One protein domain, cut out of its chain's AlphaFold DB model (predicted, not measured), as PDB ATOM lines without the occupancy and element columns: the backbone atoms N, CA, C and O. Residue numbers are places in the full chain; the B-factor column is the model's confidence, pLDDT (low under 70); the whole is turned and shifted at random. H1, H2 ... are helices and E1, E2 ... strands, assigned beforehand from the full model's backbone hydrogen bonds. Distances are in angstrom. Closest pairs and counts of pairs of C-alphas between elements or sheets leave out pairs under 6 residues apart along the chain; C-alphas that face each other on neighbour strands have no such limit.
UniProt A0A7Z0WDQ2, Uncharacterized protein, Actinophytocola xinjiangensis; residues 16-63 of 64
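What this domain is: This is residues 16 to 63 of the 64 residues of an uncharacterized protein of Actinophytocola xinjiangensis (UniProt A0A7Z0WDQ2). After an opening stretch with no named element, residues 16 to 26, helix H1 packs on a small hairpin of two strands, E1 and E2, and a short helix H2 follows E2, apart from H1. The 48 printed residues run H1, E1, E2, H2; the sheet is antiparallel and the class mixed, with 23 residues, under half, in named elements. The whole is compact but flat, with a radius of gyration of the C-alphas of 10.7 A and spans of 28 by 26 by 13 A.

How they stand to each other: H1, residues 27 to 36, comes closest to E1, residues 42 to 45, at the C-alphas of Ala 30 and Ala 43, 5.9 A. E1 and E2, residues 52 to 55, form a hairpin at 149 degrees; N 44 and O 53 are 2.8 A apart, within hydrogen-bond range. H1 and H2, residues 57 to 61, are apart. In both helices every O i to N i+4 pair is within range.

Where its parts are: H1 spans 14.1 A from C-alpha 27 at (4.633, 5.702, -42.916), E1 10.1 A, E2 9.7 A, and H2 6.1 A to C-alpha 61 at (9.143, -11.293, -26.794).

The domain as a whole: The C-alphas farthest apart, Gln 28 and Ser 63, are 29.3 A apart. The printed part has no cut and no long link. Residues 57 to 63 have pLDDT under 70.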
ATOM      1  N   CYS A  16      -1.399   7.182 -29.907       79.88
ATOM      2  CA  CYS A  16      -2.607   6.374 -29.869       79.88
ATOM      3  C   CYS A  16      -2.886   5.952 -28.424       79.88
ATOM      4  O   CYS A  16      -2.145   5.139 -27.872       79.88
ATOM      5  N   ALA A  17      -3.954   6.482 -27.821       76.81
ATOM      6  CA  ALA A  17      -4.373   6.109 -26.465       76.81
ATOM      7  C   ALA A  17      -4.657   4.599 -26.353       76.81
ATOM      8  O   ALA A  17      -4.161   3.952 -25.435       76.81
ATOM      9  N   GLU A  18      -5.324   4.029 -27.362       79.31
ATOM     10  CA  GLU A  18      -5.673   2.600 -27.431       79.31
ATOM     11  C   GLU A  18      -4.447   1.679 -27.520       79.31
ATOM     12  O   GLU A  18      -4.485   0.533 -27.085       79.31
ATOM     13  N   CYS A  19      -3.319   2.174 -28.041       77.25
ATOM     14  CA  CYS A  19      -2.074   1.407 -28.121       77.25
ATOM     15  C   CYS A  19      -1.156   1.715 -26.933       77.25
ATOM     16  O   CYS A  19       0.053   1.839 -27.109       77.25
ATOM     17  N   ALA A  20      -1.730   1.885 -25.737       76.19
ATOM     18  CA  ALA A  20      -1.019   2.231 -24.504       76.19
ATOM     19  C   ALA A  20      -0.215   3.547 -24.596       76.19
ATOM     20  O   ALA A  20       0.862   3.683 -24.017       76.19
ATOM     21  N   GLY A  21      -0.710   4.522 -25.364       75.25
ATOM     22  CA  GLY A  21      -0.029   5.802 -25.567       75.25
ATOM     23  C   GLY A  21       1.188   5.733 -26.497       75.25
ATOM     24  O   GLY A  21       1.998   6.663 -26.500       75.25
ATOM     25  N   ARG A  22       1.335   4.663 -27.296       77.56
ATOM     26  CA  ARG A  22       2.417   4.536 -28.285       77.56
ATOM     27  C   ARG A  22       2.359   5.654 -29.327       77.56
ATOM     28  O   ARG A  22       1.285   6.074 -29.767       77.56
ATOM     29  N   ALA A  23       3.538   6.113 -29.745       81.19
ATOM     30  CA  ALA A  23       3.678   7.123 -30.787       81.19
ATOM     31  C   ALA A  23       3.169   6.591 -32.135       81.19
ATOM     32  O   ALA A  23       3.514   5.476 -32.535       81.19
ATOM     33  N   LEU A  24       2.353   7.392 -32.815       84.81
ATOM     34  CA  LEU A  24       1.974   7.210 -34.209       84.81
ATOM     35  C   LEU A  24       2.957   7.995 -35.066       84.81
ATOM     36  O   LEU A  24       3.088   9.215 -34.955       84.81
ATOM     37  N   LEU A  25       3.649   7.266 -35.922       83.69
ATOM     38  CA  LEU A  25       4.532   7.810 -36.934       83.69
ATOM     39  C   LEU A  25       3.793   7.812 -38.270       83.69
ATOM     40  O   LEU A  25       2.930   6.974 -38.524       83.69
ATOM     41  N   VAL A  26       4.145   8.739 -39.151       86.12
ATOM     42  CA  VAL A  26       3.762   8.610 -40.561       86.12
ATOM     43  C   VAL A  26       4.561   7.473 -41.193       86.12
ATOM     44  O   VAL A  26       5.665   7.169 -40.742       86.12
ATOM     45  N   GLU A  27       4.019   6.856 -42.241       84.44
ATOM     46  CA  GLU A  27       4.633   5.702 -42.916       84.44
ATOM     47  C   GLU A  27       6.109   5.934 -43.240       84.44
ATOM     48  O   GLU A  27       6.951   5.122 -42.882       84.44
ATOM     49  N   GLN A  28       6.436   7.094 -43.812       85.19
ATOM     50  CA  GLN A  28       7.802   7.426 -44.206       85.19
ATOM     51  C   GLN A  28       8.779   7.428 -43.015       85.19
ATOM     52  O   GLN A  28       9.892   6.920 -43.125       85.19
ATOM     53  N   ALA A  29       8.353   7.942 -41.858       85.69
ATOM     54  CA  ALA A  29       9.166   7.948 -40.644       85.69
ATOM     55  C   ALA A  29       9.279   6.546 -40.025       85.69
ATOM     56  O   ALA A  29      10.334   6.180 -39.512       85.69
ATOM     57  N   ALA A  30       8.208   5.751 -40.084       85.94
ATOM     58  CA  ALA A  30       8.224   4.374 -39.607       85.94
ATOM     59  C   ALA A  30       9.139   3.485 -40.462       85.94
ATOM     60  O   ALA A  30       9.929   2.728 -39.906       85.94
ATOM     61  N   THR A  31       9.081   3.623 -41.789       85.19
ATOM     62  CA  THR A  31       9.958   2.915 -42.728       85.19
ATOM     63  C   THR A  31      11.416   3.293 -42.504       85.19
ATOM     64  O   THR A  31      12.227   2.399 -42.291       85.19
ATOM     65  N   ALA A  32      11.734   4.591 -42.417       86.44
ATOM     66  CA  ALA A  32      13.098   5.040 -42.142       86.44
ATOM     67  C   ALA A  32      13.647   4.449 -40.832       86.44
ATOM     68  O   ALA A  32      14.771   3.965 -40.795       86.44
ATOM     69  N   LEU A  33      12.845   4.407 -39.761       84.62
ATOM     70  CA  LEU A  33      13.259   3.791 -38.495       84.62
ATOM     71  C   LEU A  33      13.503   2.282 -38.617       84.62
ATOM     72  O   LEU A  33      14.439   1.774 -38.006       84.62
ATOM     73  N   VAL A  34      12.676   1.560 -39.376       86.69
ATOM     74  CA  VAL A  34      12.857   0.120 -39.629       86.69
ATOM     75  C   VAL A  34      14.134  -0.142 -40.431       86.69
ATOM     76  O   VAL A  34      14.898  -1.043 -40.073       86.69
ATOM     77  N   GLU A  35      14.388   0.662 -41.466       87.12
ATOM     78  CA  GLU A  35      15.590   0.581 -42.306       87.12
ATOM     79  C   GLU A  35      16.862   0.888 -41.505       87.12
ATOM     80  O   GLU A  35      17.779   0.064 -41.472       87.12
ATOM     81  N   GLU A  36      16.884   2.006 -40.771       87.44
ATOM     82  CA  GLU A  36      18.009   2.413 -39.913       87.44
ATOM     83  C   GLU A  36      18.279   1.400 -38.792       87.44
ATOM     84  O   GLU A  36      19.407   1.229 -38.330       87.44
ATOM     85  N   SER A  37      17.243   0.678 -38.362       80.88
ATOM     86  CA  SER A  37      17.362  -0.360 -37.340       80.88
ATOM     87  C   SER A  37      17.876  -1.693 -37.876       80.88
ATOM     88  O   SER A  37      17.961  -2.650 -37.103       80.88
ATOM     89  N   LEU A  38      18.213  -1.785 -39.169       81.38
ATOM     90  CA  LEU A  38      18.745  -2.992 -39.814       81.38
ATOM     91  C   LEU A  38      17.855  -4.227 -39.570       81.38
ATOM     92  O   LEU A  38      18.349  -5.327 -39.324       81.38
ATOM     93  N   GLY A  39      16.531  -4.034 -39.573       77.19
ATOM     94  CA  GLY A  39      15.549  -5.098 -39.336       77.19
ATOM     95  C   GLY A  39      15.332  -5.485 -37.869       77.19
ATOM     96  O   GLY A  39      14.633  -6.459 -37.600       77.19
ATOM     97  N   ARG A  40      15.897  -4.743 -36.905       81.50
ATOM     98  CA  ARG A  40      15.588  -4.931 -35.475       81.50
ATOM     99  C   ARG A  40      14.214  -4.396 -35.100       81.50
ATOM    100  O   ARG A  40      13.584  -4.942 -34.214       81.50
ATOM    101  N   LEU A  41      13.744  -3.349 -35.772       84.94
ATOM    102  CA  LEU A  41      12.417  -2.790 -35.540       84.94
ATOM    103  C   LEU A  41      11.438  -3.251 -36.617       84.94
ATOM    104  O   LEU A  41      11.813  -3.426 -37.774       84.94
ATOM    105  N   THR A  42      10.169  -3.361 -36.240       83.38
ATOM    106  CA  THR A  42       9.057  -3.651 -37.145       83.38
ATOM    107  C   THR A  42       8.048  -2.512 -37.092       83.38
ATOM    108  O   THR A  42       7.658  -2.064 -36.012       83.38
ATOM    109  N   ALA A  43       7.601  -2.051 -38.258       86.94
ATOM    110  CA  ALA A  43       6.503  -1.103 -38.374       86.94
ATOM    111  C   ALA A  43       5.178  -1.853 -38.565       86.94
ATOM    112  O   ALA A  43       5.045  -2.695 -39.452       86.94
ATOM    113  N   ARG A  44       4.171  -1.520 -37.757       85.12
ATOM    114  CA  ARG A  44       2.803  -2.028 -37.882       85.12
ATOM    115  C   ARG A  44       1.821  -0.867 -37.931       85.12
ATOM    116  O   ARG A  44       1.880   0.035 -37.098       85.12
ATOM    117  N   ARG A  45       0.883  -0.903 -38.879       84.88
ATOM    118  CA  ARG A  45      -0.183   0.099 -38.965       84.88
ATOM    119  C   ARG A  45      -1.080   0.027 -37.729       84.88
ATOM    120  O   ARG A  45      -1.480  -1.060 -37.304       84.88
ATOM    121  N   CYS A  46      -1.380   1.183 -37.151       85.50
ATOM    122  CA  CYS A  46      -2.301   1.290 -36.031       85.50
ATOM    123  C   CYS A  46      -3.727   0.919 -36.478       85.50
ATOM    124  O   CYS A  46      -4.180   1.417 -37.508       85.50
ATOM    125  N   PRO A  47      -4.459   0.080 -35.724       81.19
ATOM    126  CA  PRO A  47      -5.855  -0.228 -36.035       81.19
ATOM    127  C   PRO A  47      -6.842   0.867 -35.591       81.19
ATOM    128  O   PRO A  47      -7.964   0.897 -36.086       81.19
ATOM    129  N   HIS A  48      -6.444   1.762 -34.678       79.69
ATOM    130  CA  HIS A  48      -7.314   2.796 -34.092       79.69
ATOM    131  C   HIS A  48      -7.029   4.216 -34.606       79.69
ATOM    132  O   HIS A  48      -7.738   5.153 -34.252       79.69
ATOM    133  N   GLY A  49      -5.986   4.396 -35.416       74.25
ATOM    134  CA  GLY A  49      -5.567   5.699 -35.915       74.25
ATOM    135  C   GLY A  49      -4.911   5.600 -37.285       74.25
ATOM    136  O   GLY A  49      -4.557   4.516 -37.745       74.25
ATOM    137  N   ASP A  50      -4.727   6.746 -37.936       76.19
ATOM    138  CA  ASP A  50      -4.035   6.822 -39.221       76.19
ATOM    139  C   ASP A  50      -2.537   7.063 -38.986       76.19
ATOM    140  O   ASP A  50      -2.052   8.191 -38.936       76.19
ATOM    141  N   GLY A  51      -1.811   5.979 -38.708       84.81
ATOM    142  CA  GLY A  51      -0.377   6.031 -38.446       84.81
ATOM    143  C   GLY A  51       0.239   4.655 -38.229       84.81
ATOM    144  O   GLY A  51      -0.440   3.629 -38.214       84.81
ATOM    145  N   TRP A  52       1.553   4.642 -38.062       87.56
ATOM    146  CA  TRP A  52       2.378   3.454 -37.922       87.56
ATOM    147  C   TRP A  52       3.063   3.444 -36.563       87.56
ATOM    148  O   TRP A  52       3.642   4.435 -36.123       87.56
ATOM    149  N   HIS A  53       3.000   2.302 -35.897       86.38
ATOM    150  CA  HIS A  53       3.753   2.035 -34.688       86.38
ATOM    151  C   HIS A  53       5.009   1.267 -35.052       86.38
ATOM    152  O   HIS A  53       4.932   0.222 -35.693       86.38
ATOM    153  N   VAL A  54       6.154   1.766 -34.605       85.62
ATOM    154  CA  VAL A  54       7.408   1.027 -34.672       85.62
ATOM    155  C   VAL A  54       7.612   0.346 -33.324       85.62
ATOM    156  O   VAL A  54       7.503   0.988 -32.278       85.62
ATOM    157  N   HIS A  55       7.845  -0.961 -33.337       82.38
ATOM    158  CA  HIS A  55       8.108  -1.749 -32.140       82.38
ATOM    159  C   HIS A  55       9.260  -2.720 -32.388       82.38
ATOM    160  O   HIS A  55       9.465  -3.187 -33.506       82.38
ATOM    161  N   ASP A  56      10.007  -3.024 -31.337       81.12
ATOM    162  CA  ASP A  56      11.068  -4.020 -31.372       81.12
ATOM    163  C   ASP A  56      10.460  -5.390 -30.999       81.12
ATOM    164  O   ASP A  56       9.895  -5.539 -29.913       81.12
ATOM    165  N   PRO A  57      10.485  -6.395 -31.892       69.50
ATOM    166  CA  PRO A  57       9.912  -7.704 -31.619       69.50
ATOM    167  C   PRO A  57      10.738  -8.494 -30.595       69.50
ATOM    168  O   PRO A  57      10.203  -9.409 -29.978       69.50
ATOM    169  N   VAL A  58      12.015  -8.164 -30.375       63.31
ATOM    170  CA  VAL A  58      12.906  -8.910 -29.470       63.31
ATOM    171  C   VAL A  58      12.625  -8.560 -28.004       63.31
ATOM    172  O   VAL A  58      12.480  -9.449 -27.169       63.31
ATOM    173  N   THR A  59      12.478  -7.275 -27.692       59.50
ATOM    174  CA  THR A  59      12.177  -6.759 -26.349       59.50
ATOM    175  C   THR A  59      10.740  -7.040 -25.924       59.50
ATOM    176  O   THR A  59      10.515  -7.328 -24.753       59.50
ATOM    177  N   GLU A  60       9.782  -7.067 -26.853       57.00
ATOM    178  CA  GLU A  60       8.403  -7.478 -26.544       57.00
ATOM    179  C   GLU A  60       8.271  -9.009 -26.372       57.00
ATOM    180  O   GLU A  60       7.388  -9.465 -25.650       57.00
ATOM    181  N   THR A  61       9.159  -9.821 -26.967       47.09
ATOM    182  CA  THR A  61       9.143 -11.293 -26.794       47.09
ATOM    183  C   THR A  61       9.866 -11.749 -25.520       47.09
ATOM    184  O   THR A  61       9.574 -12.823 -25.005       47.09
ATOM    185  N   ALA A  62      10.764 -10.933 -24.959       43.19
ATOM    186  CA  ALA A  62      11.529 -11.271 -23.754       43.19
ATOM    187  C   ALA A  62      10.728 -11.185 -22.435       43.19
ATOM    188  O   ALA A  62      11.306 -11.363 -21.366       43.19
ATOM    189  N   SER A  63       9.422 -10.897 -22.492       38.28
ATOM    190  CA  SER A  63       8.537 -10.802 -21.316       38.28
ATOM    191  C   SER A  63       7.439 -11.877 -21.269       38.28
ATOM    192  O   SER A  63       6.418 -11.661 -20.620       38.28
TER     193      SER A  63